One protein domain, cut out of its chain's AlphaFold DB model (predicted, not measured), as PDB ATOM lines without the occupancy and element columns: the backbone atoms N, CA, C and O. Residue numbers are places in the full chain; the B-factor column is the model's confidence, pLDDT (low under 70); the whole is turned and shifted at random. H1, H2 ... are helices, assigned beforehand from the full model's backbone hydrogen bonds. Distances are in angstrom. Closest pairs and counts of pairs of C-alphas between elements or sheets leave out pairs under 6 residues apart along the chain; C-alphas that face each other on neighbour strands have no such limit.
ATOM      1  N   ALA A  11       8.331 -44.453  23.122       40.38
ATOM      2  CA  ALA A  11       8.148 -43.418  22.111       40.38
ATOM      3  C   ALA A  11       6.693 -42.923  21.965       40.38
ATOM      4  O   ALA A  11       6.480 -41.759  21.627       40.38
ATOM      5  N   ASN A  12       5.685 -43.761  22.244       48.91
ATOM      6  CA  ASN A  12       4.284 -43.311  22.262       48.91
ATOM      7  C   ASN A  12       3.976 -42.440  23.489       48.91
ATOM      8  O   ASN A  12       3.229 -41.471  23.370       48.91
ATOM      9  N   THR A  13       4.596 -42.733  24.634       49.56
ATOM     10  CA  THR A  13       4.480 -41.927  25.859       49.56
ATOM     11  C   THR A  13       5.148 -40.569  25.680       49.56
ATOM     12  O   THR A  13       4.562 -39.549  26.019       49.56
ATOM     13  N   LEU A  14       6.332 -40.542  25.064       46.44
ATOM     14  CA  LEU A  14       7.037 -39.313  24.705       46.44
ATOM     15  C   LEU A  14       6.254 -38.475  23.684       46.44
ATOM     16  O   LEU A  14       6.170 -37.259  23.818       46.44
ATOM     17  N   ARG A  15       5.653 -39.119  22.675       52.66
ATOM     18  CA  ARG A  15       4.779 -38.454  21.700       52.66
ATOM     19  C   ARG A  15       3.596 -37.780  22.386       52.66
ATOM     20  O   ARG A  15       3.326 -36.620  22.095       52.66
ATOM     21  N   GLN A  16       2.890 -38.517  23.244       55.50
ATOM     22  CA  GLN A  16       1.739 -37.986  23.963       55.50
ATOM     23  C   GLN A  16       2.183 -36.867  24.903       55.50
ATOM     24  O   GLN A  16       1.602 -35.798  24.871       55.50
ATOM     25  N   ALA A  17       3.297 -37.037  25.615       52.22
ATOM     26  CA  ALA A  17       3.811 -36.011  26.506       52.22
ATOM     27  C   ALA A  17       4.265 -34.742  25.768       52.22
ATOM     28  O   ALA A  17       3.985 -33.655  26.251       52.22
ATOM     29  N   LEU A  18       4.906 -34.831  24.596       49.47
ATOM     30  CA  LEU A  18       5.283 -33.654  23.797       49.47
ATOM     31  C   LEU A  18       4.064 -32.937  23.204       49.47
ATOM     32  O   LEU A  18       4.046 -31.708  23.181       49.47
ATOM     33  N   LEU A  19       3.046 -33.680  22.759       57.81
ATOM     34  CA  LEU A  19       1.784 -33.107  22.283       57.81
ATOM     35  C   LEU A  19       1.000 -32.464  23.428       57.81
ATOM     36  O   LEU A  19       0.625 -31.306  23.308       57.81
ATOM     37  N   ASP A  20       0.855 -33.157  24.557       56.66
ATOM     38  CA  ASP A  20       0.196 -32.647  25.759       56.66
ATOM     39  C   ASP A  20       0.949 -31.425  26.310       56.66
ATOM     40  O   ASP A  20       0.329 -30.459  26.737       56.66
ATOM     41  N   THR A  21       2.286 -31.423  26.255       51.28
ATOM     42  CA  THR A  21       3.116 -30.274  26.650       51.28
ATOM     43  C   THR A  21       2.917 -29.104  25.699       51.28
ATOM     44  O   THR A  21       2.696 -27.986  26.148       51.28
ATOM     45  N   SER A  22       2.974 -29.347  24.387       52.53
ATOM     46  CA  SER A  22       2.730 -28.326  23.367       52.53
ATOM     47  C   SER A  22       1.332 -27.728  23.510       52.53
ATOM     48  O   SER A  22       1.175 -26.515  23.427       52.53
ATOM     49  N   GLU A  23       0.321 -28.562  23.736       62.44
ATOM     50  CA  GLU A  23      -1.072 -28.149  23.866       62.44
ATOM     51  C   GLU A  23      -1.330 -27.434  25.199       62.44
ATOM     52  O   GLU A  23      -2.009 -26.412  25.216       62.44
ATOM     53  N   MET A  24      -0.728 -27.893  26.301       63.44
ATOM     54  CA  MET A  24      -0.768 -27.214  27.603       63.44
ATOM     55  C   MET A  24      -0.121 -25.828  27.518       63.44
ATOM     56  O   MET A  24      -0.728 -24.849  27.942       63.44
ATOM     57  N   LEU A  25       1.071 -25.733  26.917       53.06
ATOM     58  CA  LEU A  25       1.767 -24.463  26.706       53.06
ATOM     59  C   LEU A  25       0.957 -23.520  25.817       53.06
ATOM     60  O   LEU A  25       0.887 -22.326  26.095       53.06
ATOM     61  N   HIS A  26       0.323 -24.047  24.769       60.94
ATOM     62  CA  HIS A  26      -0.512 -23.252  23.875       60.94
ATOM     63  C   HIS A  26      -1.788 -22.748  24.569       60.94
ATOM     64  O   HIS A  26      -2.118 -21.571  24.450       60.94
ATOM     65  N   ARG A  27      -2.462 -23.590  25.365       62.91
ATOM     66  CA  ARG A  27      -3.665 -23.207  26.129       62.91
ATOM     67  C   ARG A  27      -3.365 -22.200  27.237       62.91
ATOM     68  O   ARG A  27      -4.134 -21.260  27.425       62.91
ATOM     69  N   GLU A  28      -2.264 -22.371  27.966       61.00
ATOM     70  CA  GLU A  28      -1.863 -21.410  29.000       61.00
ATOM     71  C   GLU A  28      -1.466 -20.060  28.382       61.00
ATOM     72  O   GLU A  28      -1.777 -19.002  28.933       61.00
ATOM     73  N   PHE A  29      -0.852 -20.094  27.197       57.41
ATOM     74  CA  PHE A  29      -0.538 -18.903  26.416       57.41
ATOM     75  C   PHE A  29      -1.802 -18.149  25.969       57.41
ATOM     76  O   PHE A  29      -1.901 -16.948  26.221       57.41
ATOM     77  N   GLU A  30      -2.792 -18.829  25.380       62.59
ATOM     78  CA  GLU A  30      -4.055 -18.190  24.968       62.59
ATOM     79  C   GLU A  30      -4.874 -17.662  26.155       62.59
ATOM     80  O   GLU A  30      -5.433 -16.565  26.090       62.59
ATOM     81  N   SER A  31      -4.893 -18.394  27.274       67.19
ATOM     82  CA  SER A  31      -5.598 -17.986  28.494       67.19
ATOM     83  C   SER A  31      -5.088 -16.654  29.053       67.19
ATOM     84  O   SER A  31      -5.898 -15.799  29.416       67.19
ATOM     85  N   LYS A  32      -3.764 -16.449  29.102       61.50
ATOM     86  CA  LYS A  32      -3.174 -15.198  29.609       61.50
ATOM     87  C   LYS A  32      -3.344 -14.039  28.622       61.50
ATOM     88  O   LYS A  32      -3.572 -12.912  29.047       61.50
ATOM     89  N   LEU A  33      -3.339 -14.314  27.316       56.44
ATOM     90  CA  LEU A  33      -3.549 -13.311  26.261       56.44
ATOM     91  C   LEU A  33      -4.969 -12.728  26.217       56.44
ATOM     92  O   LEU A  33      -5.152 -11.603  25.754       56.44
ATOM     93  N   HIS A  34      -5.981 -13.470  26.667       59.41
ATOM     94  CA  HIS A  34      -7.374 -13.009  26.669       59.41
ATOM     95  C   HIS A  34      -7.855 -12.445  28.016       59.41
ATOM     96  O   HIS A  34      -8.906 -11.806  28.057       59.41
ATOM     97  N   GLY A  35      -7.088 -12.619  29.099       55.69
ATOM     98  CA  GLY A  35      -7.444 -12.139  30.442       55.69
ATOM     99  C   GLY A  35      -7.160 -10.655  30.716       55.69
ATOM    100  O   GLY A  35      -7.820 -10.061  31.565       55.69
ATOM    101  N   GLU A  36      -6.232 -10.023  29.993       49.97
ATOM    102  CA  GLU A  36      -5.813  -8.634  30.242       49.97
ATOM    103  C   GLU A  36      -6.312  -7.681  29.153       49.97
ATOM    104  O   GLU A  36      -5.592  -7.259  28.253       49.97
ATOM    105  N   ASN A  37      -7.586  -7.309  29.246       51.72
ATOM    106  CA  ASN A  37      -8.159  -6.245  28.430       51.72
ATOM    107  C   ASN A  37      -8.912  -5.263  29.332       51.72
ATOM    108  O   ASN A  37     -10.121  -5.395  29.515       51.72
ATOM    109  N   SER A  45       5.556  -3.351  21.876       52.69
ATOM    110  CA  SER A  45       6.732  -4.218  22.014       52.69
ATOM    111  C   SER A  45       6.673  -5.178  23.211       52.69
ATOM    112  O   SER A  45       7.216  -6.275  23.115       52.69
ATOM    113  N   ASP A  46       6.005  -4.810  24.309       55.19
ATOM    114  CA  ASP A  46       5.921  -5.652  25.513       55.19
ATOM    115  C   ASP A  46       4.959  -6.844  25.311       55.19
ATOM    116  O   ASP A  46       5.063  -7.853  26.001       55.19
ATOM    117  N   ARG A  47       4.088  -6.800  24.290       57.84
ATOM    118  CA  ARG A  47       3.104  -7.861  23.995       57.84
ATOM    119  C   ARG A  47       3.643  -9.033  23.165       57.84
ATOM    120  O   ARG A  47       2.902  -9.975  22.900       57.84
ATOM    121  N   ILE A  48       4.891  -8.981  22.690       69.38
ATOM    122  CA  ILE A  48       5.406  -9.964  21.711       69.38
ATOM    123  C   ILE A  48       6.074 -11.172  22.394       69.38
ATOM    124  O   ILE A  48       6.155 -12.264  21.816       69.38
ATOM    125  N   LEU A  49       6.546 -11.013  23.635       78.06
ATOM    126  CA  LEU A  49       7.158 -12.105  24.385       78.06
ATOM    127  C   LEU A  49       6.129 -12.767  25.310       78.06
ATOM    128  O   LEU A  49       5.464 -12.065  26.067       78.06
ATOM    129  N   PRO A  50       6.001 -14.107  25.273       80.06
ATOM    130  CA  PRO A  50       5.199 -14.825  26.250       80.06
ATOM    131  C   PRO A  50       5.676 -14.521  27.675       80.06
ATOM    132  O   PRO A  50       6.885 -14.348  27.875       80.06
ATOM    133  N   PRO A  51       4.769 -14.524  28.668       85.62
ATOM    134  CA  PRO A  51       5.178 -14.511  30.063       85.62
ATOM    135  C   PRO A  51       6.076 -15.718  30.350       85.62
ATOM    136  O   PRO A  51       5.990 -16.752  29.679       85.62
ATOM    137  N   LEU A  52       6.934 -15.584  31.361       89.25
ATOM    138  CA  LEU A  52       7.757 -16.700  31.799       89.25
ATOM    139  C   LEU A  52       6.888 -17.901  32.179       89.25
ATOM    140  O   LEU A  52       5.836 -17.768  32.807       89.25
ATOM    141  N   VAL A  53       7.359 -19.075  31.779       91.44
ATOM    142  CA  VAL A  53       6.650 -20.338  31.924       91.44
ATOM    143  C   VAL A  53       7.229 -21.093  33.113       91.44
ATOM    144  O   VAL A  53       8.445 -21.299  33.210       91.44
ATOM    145  N   GLU A  54       6.363 -21.526  34.023       93.12
ATOM    146  CA  GLU A  54       6.730 -22.524  35.023       93.12
ATOM    147  C   GLU A  54       6.657 -23.916  34.401       93.12
ATOM    148  O   GLU A  54       5.684 -24.283  33.743       93.12
ATOM    149  N   ILE A  55       7.706 -24.711  34.589       91.81
ATOM    150  CA  ILE A  55       7.742 -26.051  34.018       91.81
ATOM    151  C   ILE A  55       6.915 -26.989  34.873       91.81
ATOM    152  O   ILE A  55       7.199 -27.196  36.052       91.81
ATOM    153  N   ASN A  56       5.951 -27.649  34.243       92.06
ATOM    154  CA  ASN A  56       5.326 -28.819  34.832       92.06
ATOM    155  C   ASN A  56       6.364 -29.964  34.911       92.06
ATOM    156  O   ASN A  56       6.927 -30.318  33.873       92.06
ATOM    157  N   PRO A  57       6.593 -30.605  36.075       91.44
ATOM    158  CA  PRO A  57       7.561 -31.702  36.235       91.44
ATOM    159  C   PRO A  57       7.441 -32.832  35.194       91.44
ATOM    160  O   PRO A  57       8.420 -33.513  34.876       91.44
ATOM    161  N   LYS A  58       6.251 -33.024  34.609       89.50
ATOM    162  CA  LYS A  58       6.027 -33.972  33.505       89.50
ATOM    163  C   LYS A  58       6.808 -33.610  32.237       89.50
ATOM    164  O   LYS A  58       7.311 -34.500  31.555       89.50
ATOM    165  N   VAL A  59       6.946 -32.322  31.936       88.56
ATOM    166  CA  VAL A  59       7.717 -31.808  30.794       88.56
ATOM    167  C   VAL A  59       9.200 -32.091  30.993       88.56
ATOM    168  O   VAL A  59       9.854 -32.628  30.104       88.56
ATOM    169  N   GLU A  60       9.722 -31.818  32.189       90.75
ATOM    170  CA  GLU A  60      11.105 -32.149  32.544       90.75
ATOM    171  C   GLU A  60      11.362 -33.659  32.426       90.75
ATOM    172  O   GLU A  60      12.340 -34.084  31.808       90.75
ATOM    173  N   THR A  61      10.441 -34.478  32.940       91.81
ATOM    174  CA  THR A  61      10.506 -35.944  32.818       91.81
ATOM    175  C   THR A  61      10.489 -36.391  31.351       91.81
ATOM    176  O   THR A  61      11.155 -37.363  30.989       91.81
ATOM    177  N   SER A  62       9.784 -35.661  30.481       90.62
ATOM    178  CA  SER A  62       9.737 -35.928  29.039       90.62
ATOM    179  C   SER A  62      11.064 -35.608  28.360       90.62
ATOM    180  O   SER A  62      11.551 -36.425  27.581       90.62
ATOM    181  N   PHE A  63      11.696 -34.481  28.706       92.19
ATOM    182  CA  PHE A  63      13.044 -34.149  28.238       92.19
ATOM    183  C   PHE A  63      14.072 -35.183  28.681       92.19
ATOM    184  O   PHE A  63      14.853 -35.659  27.863       92.19
ATOM    185  N   ARG A  64      14.012 -35.603  29.946       94.00
ATOM    186  CA  ARG A  64      14.882 -36.653  30.477       94.00
ATOM    187  C   ARG A  64      14.685 -37.987  29.751       94.00
ATOM    188  O   ARG A  64      15.654 -38.658  29.417       94.00
ATOM    189  N   SER A  65      13.434 -38.359  29.481       92.25
ATOM    190  CA  SER A  65      13.107 -39.593  28.753       92.25
ATOM    191  C   SER A  65      13.579 -39.539  27.298       92.25
ATOM    192  O   SER A  65      14.053 -40.539  26.766       92.25
ATOM    193  N   LEU A  66      13.460 -38.375  26.654       90.56
ATOM    194  CA  LEU A  66      13.946 -38.134  25.298       90.56
ATOM    195  C   LEU A  66      15.472 -38.259  25.227       90.56
ATOM    196  O   LEU A  66      15.985 -38.944  24.346       90.56
ATOM    197  N   ASP A  67      16.174 -37.650  26.182       93.25
ATOM    198  CA  ASP A  67      17.631 -37.710  26.295       93.25
ATOM    199  C   ASP A  67      18.113 -39.152  26.523       93.25
ATOM    200  O   ASP A  67      18.972 -39.649  25.798       93.25
ATOM    201  N   GLN A  68      17.468 -39.892  27.432       92.69
ATOM    202  CA  GLN A  68      17.779 -41.303  27.687       92.69
ATOM    203  C   GLN A  68      17.472 -42.210  26.484       92.69
ATOM    204  O   GLN A  68      18.219 -43.151  26.201       92.69
ATOM    205  N   CYS A  69      16.386 -41.942  25.754       89.75
ATOM    206  CA  CYS A  69      16.046 -42.668  24.529       89.75
ATOM    207  C   CYS A  69      17.121 -42.464  23.456       89.75
ATOM    208  O   CYS A  69      17.547 -43.420  22.810       89.75
ATOM    209  N   LEU A  70      17.601 -41.229  23.317       88.75
ATOM    210  CA  LEU A  70      18.652 -40.875  22.378       88.75
ATOM    211  C   LEU A  70      20.004 -41.502  22.769       88.75
ATOM    212  O   LEU A  70      20.650 -42.094  21.910       88.75
ATOM    213  N   LEU A  71      20.365 -41.512  24.055       89.06
ATOM    214  CA  LEU A  71      21.529 -42.254  24.562       89.06
ATOM    215  C   LEU A  71      21.427 -43.759  24.279       89.06
ATOM    216  O   LEU A  71      22.393 -44.392  23.869       89.06
ATOM    217  N   THR A  72      20.235 -44.337  24.432       90.12
ATOM    218  CA  THR A  72      20.008 -45.761  24.129       90.12
ATOM    219  C   THR A  72      20.120 -46.051  22.630       90.12
ATOM    220  O   THR A  72      20.563 -47.130  22.242       90.12
ATOM    221  N   ALA A  73      19.700 -45.111  21.776       86.19
ATOM    222  CA  ALA A  73      19.829 -45.234  20.327       86.19
ATOM    223  C   ALA A  73      21.294 -45.149  19.872       86.19
ATOM    224  O   ALA A  73      21.684 -45.912  18.993       86.19
ATOM    225  N   LEU A  74      22.093 -44.283  20.503       85.31
ATOM    226  CA  LEU A  74      23.536 -44.167  20.262       85.31
ATOM    227  C   LEU A  74      24.299 -45.403  20.719       85.31
ATOM    228  O   LEU A  74      25.064 -45.962  19.951       85.31
ATOM    229  N   ASN A  75      24.028 -45.906  21.925       87.25
ATOM    230  CA  ASN A  75      24.715 -47.103  22.415       87.25
ATOM    231  C   ASN A  75      24.492 -48.321  21.503       87.25
ATOM    232  O   ASN A  75      25.341 -49.197  21.439       87.25
ATOM    233  N   LYS A  76      23.368 -48.366  20.772       86.38
ATOM    234  CA  LYS A  76      23.108 -49.393  19.752       86.38
ATOM    235  C   LYS A  76      23.806 -49.131  18.415       86.38
ATOM    236  O   LYS A  76      23.981 -50.080  17.658       86.38
ATOM    237  N   SER A  77      24.163 -47.884  18.089       81.38
ATOM    238  CA  SER A  77      24.928 -47.575  16.870       81.38
ATOM    239  C   SER A  77      26.395 -47.985  17.005       81.38
ATOM    240  O   SER A  77      26.990 -48.434  16.026       81.38
ATOM    241  N   VAL A  78      26.939 -47.933  18.230       78.81
ATOM    242  CA  VAL A  78      28.311 -48.369  18.559       78.81
ATOM    243  C   VAL A  78      28.567 -49.835  18.178       78.81
ATOM    244  O   VAL A  78      29.681 -50.169  17.781       78.81
ATOM    245  N   ASP A  79      27.537 -50.689  18.155       82.25
ATOM    246  CA  ASP A  79      27.628 -52.092  17.716       82.25
ATOM    247  C   ASP A  79      27.803 -52.267  16.182       82.25
ATOM    248  O   ASP A  79      27.653 -53.367  15.645       82.25
ATOM    249  N   GLY A  80      28.133 -51.193  15.451       80.62
ATOM    250  CA  GLY A  80      28.457 -51.206  14.019       80.62
ATOM    251  C   GLY A  80      27.286 -50.884  13.081       80.62
ATOM    252  O   GLY A  80      27.433 -50.987  11.859       80.62
ATOM    253  N   ASP A  81      26.133 -50.470  13.616       82.69
ATOM    254  CA  ASP A  81      24.961 -50.103  12.818       82.69
ATOM    255  C   ASP A  81      25.053 -48.649  12.318       82.69
ATOM    256  O   ASP A  81      24.659 -47.702  13.004       82.69
ATOM    257  N   LYS A  82      25.526 -48.469  11.075       79.81
ATOM    258  CA  LYS A  82      25.582 -47.159  10.393       79.81
ATOM    259  C   LYS A  82      24.215 -46.465  10.273       79.81
ATOM    260  O   LYS A  82      24.171 -45.265   9.995       79.81
ATOM    261  N   ASP A  83      23.100 -47.179  10.445       85.62
ATOM    262  CA  ASP A  83      21.771 -46.561  10.441       85.62
ATOM    263  C   ASP A  83      21.402 -45.921  11.787       85.62
ATOM    264  O   ASP A  83      20.481 -45.098  11.836       85.62
ATOM    265  N   GLY A  84      22.128 -46.225  12.868       84.62
ATOM    266  CA  GLY A  84      21.913 -45.628  14.185       84.62
ATOM    267  C   GLY A  84      22.118 -44.111  14.188       84.62
ATOM    268  O   GLY A  84      21.220 -43.372  14.595       84.62
ATOM    269  N   ASP A  85      23.223 -43.626  13.620       83.62
ATOM    270  CA  ASP A  85      23.526 -42.188  13.563       83.62
ATOM    271  C   ASP A  85      22.504 -41.419  12.722       83.62
ATOM    272  O   ASP A  85      22.068 -40.328  13.094       83.62
ATOM    273  N   LYS A  86      22.036 -42.022  11.620       88.00
ATOM    274  CA  LYS A  86      20.962 -41.451  10.794       88.00
ATOM    275  C   LYS A  86      19.649 -41.348  11.564       88.00
ATOM    276  O   LYS A  86      18.929 -40.366  11.401       88.00
ATOM    277  N   ARG A  87      19.320 -42.338  12.406       88.94
ATOM    278  CA  ARG A  87      18.121 -42.305  13.263       88.94
ATOM    279  C   ARG A  87      18.228 -41.211  14.317       88.94
ATOM    280  O   ARG A  87      17.262 -40.477  14.511       88.94
ATOM    281  N   VAL A  88      19.384 -41.085  14.965       89.00
ATOM    282  CA  VAL A  88      19.644 -40.032  15.956       89.00
ATOM    283  C   VAL A  88      19.530 -38.657  15.304       89.00
ATOM    284  O   VAL A  88      18.788 -37.812  15.804       89.00
ATOM    285  N   GLN A  89      20.175 -38.455  14.153       89.31
ATOM    286  CA  GLN A  89      20.096 -37.197  13.419       89.31
ATOM    287  C   GLN A  89      18.661 -36.886  12.985       89.31
ATOM    288  O   GLN A  89      18.190 -35.779  13.213       89.31
ATOM    289  N   ALA A  90      17.919 -37.874  12.476       90.00
ATOM    290  CA  ALA A  90      16.516 -37.687  12.124       90.00
ATOM    291  C   ALA A  90      15.672 -37.250  13.333       90.00
ATOM    292  O   ALA A  90      14.827 -36.371  13.188       90.00
ATOM    293  N   ILE A  91      15.890 -37.817  14.527       90.69
ATOM    294  CA  ILE A  91      15.183 -37.389  15.747       90.69
ATOM    295  C   ILE A  91      15.529 -35.936  16.082       90.69
ATOM    296  O   ILE A  91      14.623 -35.140  16.323       90.69
ATOM    297  N   VAL A  92      16.815 -35.584  16.070       91.12
ATOM    298  CA  VAL A  92      17.287 -34.218  16.341       91.12
ATOM    299  C   VAL A  92      16.671 -33.231  15.354       91.12
ATOM    300  O   VAL A  92      16.146 -32.204  15.777       91.12
ATOM    301  N   ASP A  93      16.664 -33.560  14.066       89.44
ATOM    302  CA  ASP A  93      16.107 -32.715  13.014       89.44
ATOM    303  C   ASP A  93      14.595 -32.519  13.200       89.44
ATOM    304  O   ASP A  93      14.100 -31.397  13.102       89.44
ATOM    305  N   HIS A  94      13.855 -33.570  13.566       90.19
ATOM    306  CA  HIS A  94      12.422 -33.453  13.863       90.19
ATOM    307  C   HIS A  94      12.148 -32.587  15.098       90.19
ATOM    308  O   HIS A  94      11.179 -31.828  15.106       90.19
ATOM    309  N   VAL A  95      12.973 -32.687  16.145       90.50
ATOM    310  CA  VAL A  95      12.834 -31.834  17.337       90.50
ATOM    311  C   VAL A  95      13.211 -30.387  17.005       90.50
ATOM    312  O   VAL A  95      12.523 -29.465  17.433       90.50
ATOM    313  N   ALA A  96      14.244 -30.173  16.186       88.12
ATOM    314  CA  ALA A  96      14.665 -28.852  15.724       88.12
ATOM    315  C   ALA A  96      13.617 -28.165  14.829       88.12
ATOM    316  O   ALA A  96      13.523 -26.939  14.833       88.12
ATOM    317  N   GLN A  97      12.800 -28.939  14.108       87.69
ATOM    318  CA  GLN A  97      11.679 -28.426  13.315       87.69
ATOM    319  C   GLN A  97      10.505 -27.928  14.163       87.69
ATOM    320  O   GLN A  97       9.653 -27.216  13.631       87.69
ATOM    321  N   VAL A  98      10.435 -28.268  15.458       88.06
ATOM    322  CA  VAL A  98       9.354 -27.803  16.336       88.06
ATOM    323  C   VAL A  98       9.457 -26.278  16.497       88.06
ATOM    324  O   VAL A  98      10.421 -25.776  17.090       88.06
ATOM    325  N   PRO A  99       8.475 -25.500  15.998       82.25
ATOM    326  CA  PRO A  99       8.539 -24.046  16.052       82.25
ATOM    327  C   PRO A  99       8.621 -23.545  17.492       82.25
ATOM    328  O   PRO A  99       7.945 -24.052  18.383       82.25
ATOM    329  N   SER A 100       9.442 -22.520  17.724       85.56
ATOM    330  CA  SER A 100       9.640 -21.901  19.044       85.56
ATOM    331  C   SER A 100      10.144 -22.836  20.149       85.56
ATOM    332  O   SER A 100      10.223 -22.390  21.287       85.56
ATOM    333  N   PHE A 101      10.550 -24.075  19.853       91.19
ATOM    334  CA  PHE A 101      11.039 -25.018  20.864       91.19
ATOM    335  C   PHE A 101      12.143 -24.414  21.742       91.19
ATOM    336  O   PHE A 101      12.029 -24.389  22.968       91.19
ATOM    337  N   MET A 102      13.165 -23.830  21.109       92.69
ATOM    338  CA  MET A 102      14.257 -23.177  21.830       92.69
ATOM    339  C   MET A 102      13.784 -21.950  22.616       92.69
ATOM    340  O   MET A 102      14.139 -21.781  23.778       92.69
ATOM    341  N   LYS A 103      12.917 -21.129  22.011       92.62
ATOM    342  CA  LYS A 103      12.321 -19.956  22.663       92.62
ATOM    343  C   LYS A 103      11.576 -20.360  23.942       92.62
ATOM    344  O   LYS A 103      11.768 -19.734  24.975       92.62
ATOM    345  N   THR A 104      10.782 -21.427  23.900       92.88
ATOM    346  CA  THR A 104      10.037 -21.944  25.056       92.88
ATOM    347  C   THR A 104      10.968 -22.405  26.174       92.88
ATOM    348  O   THR A 104      10.733 -22.058  27.329       92.88
ATOM    349  N   ILE A 105      12.047 -23.130  25.851       94.62
ATOM    350  CA  ILE A 105      13.041 -23.550  26.854       94.62
ATOM    351  C   ILE A 105      13.688 -22.321  27.512       94.62
ATOM    352  O   ILE A 105      13.896 -22.277  28.722       94.62
ATOM    353  N   LEU A 106      13.977 -21.274  26.747       94.06
ATOM    354  CA  LEU A 106      14.595 -20.072  27.302       94.06
ATOM    355  C   LEU A 106      13.631 -19.220  28.141       94.06
ATOM    356  O   LEU A 106      14.076 -18.493  29.028       94.06
ATOM    357  N   LEU A 107      12.321 -19.347  27.927       94.94
ATOM    358  CA  LEU A 107      11.286 -18.670  28.717       94.94
ATOM    359  C   LEU A 107      10.920 -19.405  30.016       94.94
ATOM    360  O   LEU A 107       9.998 -18.995  30.716       94.94
ATOM    361  N   ILE A 108      11.651 -20.461  30.377       95.31
ATOM    362  CA  ILE A 108      11.529 -21.115  31.681       95.31
ATOM    363  C   ILE A 108      11.920 -20.137  32.801       95.31
ATOM    364  O   ILE A 108      13.044 -19.619  32.814       95.31
ATOM    365  N   HIS A 109      11.025 -19.947  33.781       94.81
ATOM    366  CA  HIS A 109      11.233 -19.017  34.899       94.81
ATOM    367  C   HIS A 109      12.384 -19.428  35.821       94.81
ATOM    368  O   HIS A 109      13.281 -18.637  36.117       94.81
ATOM    369  N   LYS A 110      12.381 -20.685  36.274       95.75
ATOM    370  CA  LYS A 110      13.378 -21.187  37.220       95.75
ATOM    371  C   LYS A 110      14.704 -21.433  36.509       95.75
ATOM    372  O   LYS A 110      14.848 -22.382  35.739       95.75
ATOM    373  N   LYS A 111      15.708 -20.614  36.832       94.81
ATOM    374  CA  LYS A 111      17.072 -20.713  36.284       94.81
ATOM    375  C   LYS A 111      17.679 -22.112  36.437       94.81
ATOM    376  O   LYS A 111      18.372 -22.571  35.535       94.81
ATOM    377  N   VAL A 112      17.412 -22.798  37.551       95.81
ATOM    378  CA  VAL A 112      17.906 -24.165  37.805       95.81
ATOM    379  C   VAL A 112      17.313 -25.161  36.809       95.81
ATOM    380  O   VAL A 112      18.063 -25.905  36.180       95.81
ATOM    381  N   ASP A 113      15.995 -25.130  36.609       95.44
ATOM    382  CA  ASP A 113      15.295 -26.046  35.700       95.44
ATOM    383  C   ASP A 113      15.671 -25.758  34.244       95.44
ATOM    384  O   ASP A 113      15.936 -26.678  33.469       95.44
ATOM    385  N   ARG A 114      15.802 -24.472  33.894       95.56
ATOM    386  CA  ARG A 114      16.296 -24.028  32.587       95.56
ATOM    387  C   ARG A 114      17.695 -24.574  32.321       95.56
ATOM    388  O   ARG A 114      17.903 -25.235  31.311       95.56
ATOM    389  N   LYS A 115      18.645 -24.361  33.240       95.00
ATOM    390  CA  LYS A 115      20.019 -24.877  33.111       95.00
ATOM    391  C   LYS A 115      20.058 -26.399  33.021       95.00
ATOM    392  O   LYS A 115      20.819 -26.930  32.218       95.00
ATOM    393  N   ARG A 116      19.222 -27.094  33.794       95.38
ATOM    394  CA  ARG A 116      19.107 -28.554  33.738       95.38
ATOM    395  C   ARG A 116      18.617 -29.022  32.367       95.38
ATOM    396  O   ARG A 116      19.245 -29.891  31.773       95.38
ATOM    397  N   ILE A 117      17.571 -28.408  31.815       95.25
ATOM    398  CA  ILE A 117      17.053 -28.777  30.487       95.25
ATOM    399  C   ILE A 117      18.048 -28.451  29.375       95.25
ATOM    400  O   ILE A 117      18.276 -29.272  28.492       95.25
ATOM    401  N   LEU A 118      18.694 -27.288  29.448       94.56
ATOM    402  CA  LEU A 118      19.753 -26.881  28.524       94.56
ATOM    403  C   LEU A 118      21.003 -27.778  28.604       94.56
ATOM    404  O   LEU A 118      21.804 -27.807  27.670       94.56
ATOM    405  N   SER A 119      21.192 -28.506  29.709       94.25
ATOM    406  CA  SER A 119      22.299 -29.455  29.859       94.25
ATOM    407  C   SER A 119      22.050 -30.810  29.196       94.25
ATOM    408  O   SER A 119      23.015 -31.540  28.987       94.25
ATOM    409  N   TYR A 120      20.807 -31.138  28.821       95.31
ATOM    410  CA  TYR A 120      20.518 -32.385  28.113       95.31
ATOM    411  C   TYR A 120      21.184 -32.406  26.734       95.31
ATOM    412  O   TYR A 120      21.114 -31.436  25.969       95.31
ATOM    413  N   LYS A 121      21.795 -33.543  26.401       92.81
ATOM    414  CA  LYS A 121      22.571 -33.745  25.174       92.81
ATOM    415  C   LYS A 121      21.711 -33.542  23.931       92.81
ATOM    416  O   LYS A 121      22.124 -32.859  22.994       92.81
ATOM    417  N   ILE A 122      20.469 -34.037  23.951       93.50
ATOM    418  CA  ILE A 122      19.552 -33.817  22.826       93.50
ATOM    419  C   ILE A 122      19.251 -32.333  22.597       93.50
ATOM    420  O   ILE A 122      19.202 -31.887  21.453       93.50
ATOM    421  N   VAL A 123      19.098 -31.544  23.665       94.50
ATOM    422  CA  VAL A 123      18.818 -30.106  23.558       94.50
ATOM    423  C   VAL A 123      20.031 -29.375  22.982       94.50
ATOM    424  O   VAL A 123      19.863 -28.561  22.074       94.50
ATOM    425  N   ARG A 124      21.247 -29.719  23.426       94.50
ATOM    426  CA  ARG A 124      22.504 -29.170  22.885       94.50
ATOM    427  C   ARG A 124      22.666 -29.447  21.389       94.50
ATOM    428  O   ARG A 124      22.981 -28.530  20.635       94.50
ATOM    429  N   ARG A 125      22.368 -30.662  20.921       91.31
ATOM    430  CA  ARG A 125      22.443 -30.974  19.481       91.31
ATOM    431  C   ARG A 125      21.347 -30.296  18.670       91.31
ATOM    432  O   ARG A 125      21.617 -29.799  17.580       91.31
ATOM    433  N   VAL A 126      20.133 -30.197  19.217       92.69
ATOM    434  CA  VAL A 126      19.037 -29.436  18.595       92.69
ATOM    435  C   VAL A 126      19.418 -27.962  18.421       92.69
ATOM    436  O   VAL A 126      19.061 -27.372  17.402       92.69
ATOM    437  N   MET A 127      20.187 -27.366  19.339       91.50
ATOM    438  CA  MET A 127      20.681 -25.992  19.163       91.50
ATOM    439  C   MET A 127      21.563 -25.845  17.927       91.50
ATOM    440  O   MET A 127      21.373 -24.885  17.185       91.50
ATOM    441  N   LEU A 128      22.458 -26.799  17.669       88.38
ATOM    442  CA  LEU A 128      23.334 -26.778  16.494       88.38
ATOM    443  C   LEU A 128      22.549 -27.039  15.199       88.38
ATOM    444  O   LEU A 128      22.739 -26.334  14.210       88.38
ATOM    445  N   SER A 129      21.605 -27.986  15.217       86.62
ATOM    446  CA  SER A 129      20.789 -28.317  14.038       86.62
ATOM    447  C   SER A 129      19.747 -27.255  13.682       86.62
ATOM    448  O   SER A 129      19.431 -27.078  12.507       86.62
ATOM    449  N   SER A 130      19.200 -26.528  14.662       81.44
ATOM    450  CA  SER A 130      18.091 -25.588  14.418       81.44
ATOM    451  C   SER A 130      18.456 -24.391  13.529       81.44
ATOM    452  O   SER A 130      17.559 -23.780  12.950       81.44
ATOM    453  N   PHE A 131      19.749 -24.089  13.355       70.88
ATOM    454  CA  PHE A 131      20.232 -23.048  12.434       70.88
ATOM    455  C   PHE A 131      20.704 -23.589  11.078       70.88
ATOM    456  O   PHE A 131      20.707 -22.835  10.110       70.88
ATOM    457  N   SER A 132      21.057 -24.876  10.985       64.31
ATOM    458  CA  SER A 132      21.640 -25.488   9.777       64.31
ATOM    459  C   SER A 132      20.597 -25.892   8.721       64.31
ATOM    460  O   SER A 132      20.945 -26.206   7.582       64.31
ATOM    461  N   MET A 133      19.294 -25.863   9.037       56.75
ATOM    462  CA  MET A 133      18.252 -26.275   8.086       56.75
ATOM    463  C   MET A 133      18.165 -25.350   6.861       56.75
ATOM    464  O   MET A 133      17.421 -24.361   6.837       56.75
ATOM    465  N   ARG A 134      18.897 -25.723   5.804       53.50
ATOM    466  CA  ARG A 134      18.781 -25.144   4.463       53.50
ATOM    467  C   ARG A 134      17.337 -25.265   3.960       53.50
ATOM    468  O   ARG A 134      16.644 -26.230   4.286       53.50
ATOM    469  N   LEU A 193      10.814 -14.221  11.034       51.16
ATOM    470  CA  LEU A 193      10.264 -14.019  12.384       51.16
ATOM    471  C   LEU A 193      10.924 -14.941  13.413       51.16
ATOM    472  O   LEU A 193      11.190 -14.513  14.537       51.16
ATOM    473  N   GLN A 194      11.282 -16.164  13.015       55.09
ATOM    474  CA  GLN A 194      11.934 -17.144  13.887       55.09
ATOM    475  C   GLN A 194      13.374 -16.753  14.256       55.09
ATOM    476  O   GLN A 194      13.907 -17.245  15.239       55.09
ATOM    477  N   LYS A 195      13.994 -15.832  13.516       63.69
ATOM    478  CA  LYS A 195      15.313 -15.265  13.832       63.69
ATOM    479  C   LYS A 195      15.229 -14.032  14.754       63.69
ATOM    480  O   LYS A 195      16.226 -13.621  15.335       63.69
ATOM    481  N   SER A 196      14.035 -13.457  14.936       77.94
ATOM    482  CA  SER A 196      13.839 -12.202  15.683       77.94
ATOM    483  C   SER A 196      13.661 -12.366  17.195       77.94
ATOM    484  O   SER A 196      13.853 -11.401  17.933       77.94
ATOM    485  N   TRP A 197      13.321 -13.563  17.689       90.31
ATOM    486  CA  TRP A 197      12.967 -13.723  19.104       90.31
ATOM    487  C   TRP A 197      14.153 -13.511  20.046       90.31
ATOM    488  O   TRP A 197      13.942 -13.022  21.148       90.31
ATOM    489  N   ILE A 198      15.387 -13.821  19.628       93.56
ATOM    490  CA  ILE A 198      16.568 -13.610  20.479       93.56
ATOM    491  C   ILE A 198      16.837 -12.119  20.666       93.56
ATOM    492  O   ILE A 198      17.092 -11.669  21.774       93.56
ATOM    493  N   VAL A 199      16.679 -11.338  19.593       94.19
ATOM    494  CA  VAL A 199      16.790  -9.876  19.620       94.19
ATOM    495  C   VAL A 199      15.708  -9.300  20.532       94.19
ATOM    496  O   VAL A 199      16.020  -8.512  21.415       94.19
ATOM    497  N   GLN A 200      14.465  -9.779  20.413       93.00
ATOM    498  CA  GLN A 200      13.369  -9.377  21.303       93.00
ATOM    499  C   GLN A 200      13.650  -9.731  22.773       93.00
ATOM    500  O   GLN A 200      13.382  -8.925  23.659       93.00
ATOM    501  N   MET A 201      14.195 -10.922  23.045       94.62
ATOM    502  CA  MET A 201      14.563 -11.346  24.400       94.62
ATOM    503  C   MET A 201      15.689 -10.502  24.996       94.62
ATOM    504  O   MET A 201      15.718 -10.307  26.204       94.62
ATOM    505  N   LEU A 202      16.603  -9.996  24.171       94.94
ATOM    506  CA  LEU A 202      17.631  -9.057  24.614       94.94
ATOM    507  C   LEU A 202      17.040  -7.662  24.868       94.94
ATOM    508  O   LEU A 202      17.391  -7.040  25.863       94.94
ATOM    509  N   GLU A 203      16.116  -7.204  24.015       92.62
ATOM    510  CA  GLU A 203      15.471  -5.879  24.092       92.62
ATOM    511  C   GLU A 203      14.435  -5.733  25.210       92.62
ATOM    512  O   GLU A 203      14.093  -4.611  25.597       92.62
ATOM    513  N   THR A 204      13.922  -6.844  25.741       92.62
ATOM    514  CA  THR A 204      12.942  -6.812  26.829       92.62
ATOM    515  C   THR A 204      13.495  -6.108  28.066       92.62
ATOM    516  O   THR A 204      14.674  -6.204  28.388       92.62
ATOM    517  N   LYS A 205      12.629  -5.421  28.815       91.75
ATOM    518  CA  LYS A 205      13.010  -4.785  30.090       91.75
ATOM    519  C   LYS A 205      13.142  -5.785  31.241       91.75
ATOM    520  O   LYS A 205      13.592  -5.397  32.316       91.75
ATOM    521  N   TYR A 206      12.698  -7.024  31.047       93.62
ATOM    522  CA  TYR A 206      12.608  -8.020  32.102       93.62
ATOM    523  C   TYR A 206      13.917  -8.820  32.226       93.62
ATOM    524  O   TYR A 206      14.221  -9.677  31.394       93.62
ATOM    525  N   GLU A 207      14.691  -8.532  33.278       94.44
ATOM    526  CA  GLU A 207      16.062  -9.039  33.463       94.44
ATOM    527  C   GLU A 207      16.199 -10.572  33.364       94.44
ATOM    528  O   GLU A 207      17.125 -11.023  32.693       94.44
ATOM    529  N   PRO A 208      15.294 -11.410  33.914       95.00
ATOM    530  CA  PRO A 208      15.437 -12.860  33.777       95.00
ATOM    531  C   PRO A 208      15.326 -13.386  32.337       95.00
ATOM    532  O   PRO A 208      15.918 -14.415  32.028       95.00
ATOM    533  N   ILE A 209      14.588 -12.706  31.447       95.19
ATOM    534  CA  ILE A 209      14.507 -13.097  30.026       95.19
ATOM    535  C   ILE A 209      15.799 -12.699  29.302       95.19
ATOM    536  O   ILE A 209      16.323 -13.488  28.512       95.19
ATOM    537  N   GLN A 210      16.340 -11.514  29.606       95.75
ATOM    538  CA  GLN A 210      17.660 -11.104  29.127       95.75
ATOM    539  C   GLN A 210      18.731 -12.114  29.564       95.75
ATOM    540  O   GLN A 210      19.518 -12.581  28.744       95.75
ATOM    541  N   GLU A 211      18.703 -12.512  30.839       96.19
ATOM    542  CA  GLU A 211      19.612 -13.505  31.407       96.19
ATOM    543  C   GLU A 211      19.513 -14.850  30.675       96.19
ATOM    544  O   GLU A 211      20.542 -15.436  30.346       96.19
ATOM    545  N   SER A 212      18.301 -15.319  30.354       95.56
ATOM    546  CA  SER A 212      18.105 -16.527  29.545       95.56
ATOM    547  C   SER A 212      18.744 -16.428  28.159       95.56
ATOM    548  O   SER A 212      19.317 -17.403  27.679       95.56
ATOM    549  N   ALA A 213      18.645 -15.272  27.498       96.19
ATOM    550  CA  ALA A 213      19.270 -15.070  26.194       96.19
ATOM    551  C   ALA A 213      20.806 -15.068  26.293       96.19
ATOM    552  O   ALA A 213      21.479 -15.620  25.425       96.19
ATOM    553  N   VAL A 214      21.369 -14.515  27.370       97.12
ATOM    554  CA  VAL A 214      22.817 -14.574  27.624       97.12
ATOM    555  C   VAL A 214      23.273 -15.991  27.975       97.12
ATOM    556  O   VAL A 214      24.281 -16.442  27.432       97.12
ATOM    557  N   ASP A 215      22.513 -16.725  28.797       95.81
ATOM    558  CA  ASP A 215      22.765 -18.143  29.106       95.81
ATOM    559  C   ASP A 215      22.810 -18.985  27.821       95.81
ATOM    560  O   ASP A 215      23.610 -19.911  27.699       95.81
ATOM    561  N   TYR A 216      21.971 -18.647  26.839       95.50
ATOM    562  CA  TYR A 216      21.967 -19.297  25.536       95.50
ATOM    563  C   TYR A 216      23.250 -19.032  24.731       95.50
ATOM    564  O   TYR A 216      23.820 -19.973  24.178       95.50
ATOM    565  N   PHE A 217      23.749 -17.791  24.689       96.69
ATOM    566  CA  PHE A 217      25.024 -17.484  24.021       96.69
ATOM    567  C   PHE A 217      26.220 -18.145  24.705       96.69
ATOM    568  O   PHE A 217      27.131 -18.622  24.023       96.69
ATOM    569  N   GLU A 218      26.217 -18.187  26.038       96.69
ATOM    570  CA  GLU A 218      27.243 -18.867  26.829       96.69
ATOM    571  C   GLU A 218      27.235 -20.369  26.544       96.69
ATOM    572  O   GLU A 218      28.278 -20.949  26.253       96.69
ATOM    573  N   LEU A 219      26.051 -20.985  26.525       94.88
ATOM    574  CA  LEU A 219      25.904 -22.393  26.196       94.88
ATOM    575  C   LEU A 219      26.395 -22.701  24.782       94.88
ATOM    576  O   LEU A 219      27.223 -23.591  24.640       94.88
ATOM    577  N   LEU A 220      25.949 -21.949  23.768       94.75
ATOM    578  CA  LEU A 220      26.403 -22.114  22.380       94.75
ATOM    579  C   LEU A 220      27.922 -21.980  22.235       94.75
ATOM    580  O   LEU A 220      28.535 -22.691  21.440       94.75
ATOM    581  N   SER A 221      28.522 -21.062  22.993       95.75
ATOM    582  CA  SER A 221      29.966 -20.812  22.964       95.75
ATOM    583  C   SER A 221      30.772 -21.903  23.663       95.75
ATOM    584  O   SER A 221      31.915 -22.140  23.283       95.75
ATOM    585  N   ASN A 222      30.172 -22.560  24.658       96.12
ATOM    586  CA  ASN A 222      30.782 -23.626  25.448       96.12
ATOM    587  C   ASN A 222      30.494 -25.031  24.896       96.12
ATOM    588  O   ASN A 222      30.932 -26.007  25.503       96.12
ATOM    589  N   LEU A 223      29.751 -25.157  23.788       95.25
ATOM    590  CA  LEU A 223      29.525 -26.452  23.148       95.25
ATOM    591  C   LEU A 223      30.859 -27.052  22.707       95.25
ATOM    592  O   LEU A 223      31.679 -26.390  22.071       95.25
ATOM    593  N   THR A 224      31.052 -28.322  23.039       95.44
ATOM    594  CA  THR A 224      32.231 -29.099  22.661       95.44
ATOM    595  C   THR A 224      31.882 -30.133  21.594       95.44
ATOM    596  O   THR A 224      30.716 -30.457  21.368       95.44
ATOM    597  N   VAL A 225      32.900 -30.716  20.959       95.75
ATOM    598  CA  VAL A 225      32.708 -31.823  20.003       95.75
ATOM    599  C   VAL A 225      32.040 -33.031  20.682       95.75
ATOM    600  O   VAL A 225      31.237 -33.723  20.063       95.75
ATOM    601  N   ILE A 226      32.286 -33.243  21.980       92.81
ATOM    602  CA  ILE A 226      31.660 -34.320  22.766       92.81
ATOM    603  C   ILE A 226      30.142 -34.098  22.872       92.81
ATOM    604  O   ILE A 226      29.358 -35.032  22.703       92.81
ATOM    605  N   ASP A 227      29.708 -32.847  23.055       91.69
ATOM    606  CA  ASP A 227      28.282 -32.489  23.071       91.69
ATOM    607  C   ASP A 227      27.595 -32.724  21.720       91.69
ATOM    608  O   ASP A 227      26.383 -32.928  21.669       91.69
ATOM    609  N   TYR A 228      28.357 -32.689  20.625       91.19
ATOM    610  CA  TYR A 228      27.859 -32.938  19.274       91.19
ATOM    611  C   TYR A 228      27.715 -34.435  18.970       91.19
ATOM    612  O   TYR A 228      26.678 -34.860  18.447       91.19
ATOM    613  N   ILE A 229      28.719 -35.239  19.344       90.25
ATOM    614  CA  ILE A 229      28.728 -36.698  19.141       90.25
ATOM    615  C   ILE A 229      27.696 -37.387  20.047       90.25
ATOM    616  O   ILE A 229      27.084 -38.366  19.629       90.25
ATOM    617  N   LEU A 230      27.419 -36.814  21.230       87.00
ATOM    618  CA  LEU A 230      26.505 -37.317  22.272       87.00
ATOM    619  C   LEU A 230      27.005 -38.559  23.032       87.00
ATOM    620  O   LEU A 230      26.332 -39.006  23.966       87.00
ATOM    621  N   ASP A 231      28.190 -39.067  22.703       86.00
ATOM    622  CA  ASP A 231      28.860 -40.154  23.412       86.00
ATOM    623  C   ASP A 231      30.034 -39.597  24.235       86.00
ATOM    624  O   ASP A 231      30.922 -38.934  23.705       86.00
ATOM    625  N   GLU A 232      30.012 -39.834  25.551       87.19
ATOM    626  CA  GLU A 232      31.073 -39.405  26.480       87.19
ATOM    627  C   GLU A 232      32.331 -40.274  26.387       87.19
ATOM    628  O   GLU A 232      33.402 -39.849  26.820       87.19
ATOM    629  N   HIS A 233      32.209 -41.487  25.845       89.81
ATOM    630  CA  HIS A 233      33.305 -42.442  25.728       89.81
ATOM    631  C   HIS A 233      33.919 -42.473  24.326       89.81
ATOM    632  O   HIS A 233      35.050 -42.940  24.172       89.81
ATOM    633  N   ALA A 234      33.222 -41.950  23.315       88.12
ATOM    634  CA  ALA A 234      33.764 -41.847  21.970       88.12
ATOM    635  C   ALA A 234      34.882 -40.801  21.904       88.12
ATOM    636  O   ALA A 234      34.703 -39.627  22.236       88.12
ATOM    637  N   THR A 235      36.045 -41.213  21.402       93.38
ATOM    638  CA  THR A 235      37.085 -40.266  20.998       93.38
ATOM    639  C   THR A 235      36.636 -39.561  19.716       93.38
ATOM    640  O   THR A 235      36.371 -40.257  18.731       93.38
ATOM    641  N   PRO A 236      36.562 -38.218  19.687       95.50
ATOM    642  CA  PRO A 236      36.085 -37.490  18.518       95.50
ATOM    643  C   PRO A 236      36.968 -37.770  17.303       95.50
ATOM    644  O   PRO A 236      38.187 -37.589  17.357       95.50
ATOM    645  N   THR A 237      36.361 -38.213  16.201       94.62
ATOM    646  CA  THR A 237      37.105 -38.416  14.956       94.62
ATOM    647  C   THR A 237      37.403 -37.063  14.297       94.62
ATOM    648  O   THR A 237      36.669 -36.095  14.514       94.62
ATOM    649  N   PRO A 238      38.439 -36.951  13.443       95.75
ATOM    650  CA  PRO A 238      38.697 -35.719  12.692       95.75
ATOM    651  C   PRO A 238      37.488 -35.249  11.868       95.75
ATOM    652  O   PRO A 238      37.279 -34.050  11.706       95.75
ATOM    653  N   VAL A 239      36.664 -36.189  11.391       92.62
ATOM    654  CA  VAL A 239      35.427 -35.889  10.657       92.62
ATOM    655  C   VAL A 239      34.383 -35.255  11.576       92.62
ATOM    656  O   VAL A 239      33.732 -34.298  11.166       92.62
ATOM    657  N   ASP A 240      34.246 -35.731  12.815       93.00
ATOM    658  CA  ASP A 240      33.313 -35.149  13.790       93.00
ATOM    659  C   ASP A 240      33.723 -33.732  14.188       93.00
ATOM    660  O   ASP A 240      32.866 -32.858  14.305       93.00
ATOM    661  N   ILE A 241      35.029 -33.494  14.350       95.44
ATOM    662  CA  ILE A 241      35.581 -32.162  14.632       95.44
ATOM    663  C   ILE A 241      35.255 -31.213  13.473       95.44
ATOM    664  O   ILE A 241      34.701 -30.140  13.704       95.44
ATOM    665  N   ASP A 242      35.517 -31.626  12.229       95.25
ATOM    666  CA  ASP A 242      35.213 -30.828  11.038       95.25
ATOM    667  C   ASP A 242      33.706 -30.556  10.889       95.25
ATOM    668  O   ASP A 242      33.301 -29.432  10.580       95.25
ATOM    669  N   CYS A 243      32.858 -31.565  11.111       91.19
ATOM    670  CA  CYS A 243      31.401 -31.426  11.067       91.19
ATOM    671  C   CYS A 243      30.891 -30.478  12.158       91.19
ATOM    672  O   CYS A 243      30.114 -29.571  11.856       91.19
ATOM    673  N   PHE A 244      31.370 -30.628  13.396       94.06
ATOM    674  CA  PHE A 244      31.041 -29.735  14.503       94.06
ATOM    675  C   PHE A 244      31.464 -28.295  14.204       94.06
ATOM    676  O   PHE A 244      30.645 -27.385  14.318       94.06
ATOM    677  N   SER A 245      32.707 -28.082  13.760       94.69
ATOM    678  CA  SER A 245      33.207 -26.752  13.407       94.69
ATOM    679  C   SER A 245      32.392 -26.116  12.283       94.69
ATOM    680  O   SER A 245      32.078 -24.933  12.375       94.69
ATOM    681  N   ARG A 246      31.974 -26.879  11.262       93.69
ATOM    682  CA  ARG A 246      31.082 -26.374  10.200       93.69
ATOM    683  C   ARG A 246      29.697 -26.012  10.727       93.69
ATOM    684  O   ARG A 246      29.200 -24.940  10.406       93.69
ATOM    685  N   SER A 247      29.078 -26.858  11.548       89.88
ATOM    686  CA  SER A 247      27.768 -26.545  12.132       89.88
ATOM    687  C   SER A 247      27.836 -25.334  13.069       89.88
ATOM    688  O   SER A 247      26.952 -24.481  13.038       89.88
ATOM    689  N   GLN A 248      28.897 -25.213  13.869       93.25
ATOM    690  CA  GLN A 248      29.128 -24.053  14.728       93.25
ATOM    691  C   GLN A 248      29.352 -22.779  13.900       93.25
ATOM    692  O   GLN A 248      28.770 -21.738  14.203       93.25
ATOM    693  N   GLU A 249      30.136 -22.864  12.823       93.44
ATOM    694  CA  GLU A 249      30.349 -21.782  11.858       93.44
ATOM    695  C   GLU A 249      29.035 -21.298  11.238       93.44
ATOM    696  O   GLU A 249      28.787 -20.094  11.182       93.44
ATOM    697  N   GLU A 250      28.169 -22.222  10.811       91.25
ATOM    698  CA  GLU A 250      26.858 -21.901  10.242       91.25
ATOM    699  C   GLU A 250      25.976 -21.158  11.254       91.25
ATOM    700  O   GLU A 250      25.423 -20.106  10.930       91.25
ATOM    701  N   VAL A 251      25.904 -21.637  12.503       89.94
ATOM    702  CA  VAL A 251      25.174 -20.954  13.589       89.94
ATOM    703  C   VAL A 251      25.747 -19.553  13.821       89.94
ATOM    704  O   VAL A 251      24.996 -18.588  13.963       89.94
ATOM    705  N   PHE A 252      27.074 -19.414  13.848       93.25
ATOM    706  CA  PHE A 252      27.741 -18.138  14.113       93.25
ATOM    707  C   PHE A 252      27.523 -17.143  12.968       93.25
ATOM    708  O   PHE A 252      27.237 -15.971  13.218       93.25
ATOM    709  N   SER A 253      27.586 -17.610  11.719       92.19
ATOM    710  CA  SER A 253      27.271 -16.819  10.528       92.19
ATOM    711  C   SER A 253      25.815 -16.351  10.542       92.19
ATOM    712  O   SER A 253      25.516 -15.188  10.261       92.19
ATOM    713  N   GLU A 254      24.893 -17.223  10.949       90.88
ATOM    714  CA  GLU A 254      23.484 -16.865  11.083       90.88
ATOM    715  C   GLU A 254      23.238 -15.828  12.183       90.88
ATOM    716  O   GLU A 254      22.470 -14.884  11.975       90.88
ATOM    717  N   MET A 255      23.943 -15.930  13.313       92.06
ATOM    718  CA  MET A 255      23.912 -14.911  14.368       92.06
ATOM    719  C   MET A 255      24.497 -13.575  13.904       92.06
ATOM    720  O   MET A 255      23.948 -12.523  14.228       92.06
ATOM    721  N   GLU A 256      25.557 -13.583  13.092       93.06
ATOM    722  CA  GLU A 256      26.104 -12.356  12.498       93.06
ATOM    723  C   GLU A 256      25.091 -11.667  11.566       93.06
ATOM    724  O   GLU A 256      25.016 -10.433  11.492       93.06
ATOM    725  N   ASN A 257      24.274 -12.462  10.872       92.06
ATOM    726  CA  ASN A 257      23.241 -11.978   9.963       92.06
ATOM    727  C   ASN A 257      21.994 -11.435  10.683       92.06
ATOM    728  O   ASN A 257      21.154 -10.789  10.038       92.06
ATOM    729  N   LEU A 258      21.873 -11.623  12.004       92.31
ATOM    730  CA  LEU A 258      20.792 -11.039  12.795       92.31
ATOM    731  C   LEU A 258      20.906  -9.515  12.829       92.31
ATOM    732  O   LEU A 258      21.711  -8.906  13.542       92.31
TER     733      LEU A 258
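Overview. This is residues 11 to 37, 45 to 134 and 193 to 258 of the 772 residues of the protein "Hypothetical protein" of Ditylum brightwellii (UniProt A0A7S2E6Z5). An elongated body of helices is built round the short helix H6, with the helical hairpin H2 and H3 packed on it and H9 and H10 packed on it from another side. Next to this group lies a second one, where H4 packs on H5 and H8, and H7 on H8; the long helix H1 packs on H2 with residues 14 to 21 alone. The printed part has 183 residues with ten named helices, H1 to H10 in order along the chain, and no named strand; its class is all helix. It is compact, with a radius of gyration of the C-alphas of 17.1 A, and spans 60 by 39 by 30 A.

Along the chain. H1, residues 11 to 35, begins at C-alpha 11 (8.148, -43.418, 22.111) and is 35.9 A long. H2, residues 57 to 77, is 30.5 A long, and H3, residues 82 to 96, 22.0 A. The shorter H4, residues 101 to 106, H5, residues 111 to 119, and H6, residues 121 to 132, follow; H6 begins at C-alpha 121 (22.571, -33.745, 25.174). Then come H7, residues 197 to 203, H8, residues 207 to 221, 21.0 A long, and H9, residues 225 to 229. H10, residues 238 to 256, is 26.5 A long and ends at C-alpha 256 (26.104, -12.356, 12.498).

Arrangement. The hub is H6, which touches H2, H3, H9 and H10. It is about perpendicular to H3, at 75 degrees, with C-alphas 96 and 130 closest at 4.9 A. With H10 it makes a steep tilt of 61 degrees, the same way; Phe 131 and Val 251 have the closest C-alphas, 5.5 A apart. H2 and H3 form a hairpin at a shallow tilt of 23 degrees, with C-alphas 77 and 84 closest at 4.5 A. H1 touches H2 at a shallow tilt of 33 degrees, only just short of steep, opposite ways; the closest C-alphas, of Leu 14 and Ser 62, are 6.1 A apart. H4 and H5 form another hairpin. H4 touches H8, with C-alphas 106 and 212 closest at 5.5 A, and H7 touches H8, with C-alphas 202 and 210 closest at 5.0 A. Every O i to N i+4 pair is within hydrogen-bond range in H1, H2, H4, H5, H7, H8, H9 and H10, against 10 of 11 in H3 and 6 of 8 in H6.

Size, cuts and confidence. The C-alphas farthest apart, of Asn 37 and Gly 80, are 59.7 A apart. Residues 38 to 44 and 135 to 192 are not printed, with gaps of 16.3 A and 16.1 A between the C-alphas across the cuts. Of the links that are printed whole, none is long. The mean pLDDT of the printed part is 84.1; residues 11 to 37, 45 to 48, 132 to 134 and 193 to 195 are under 70.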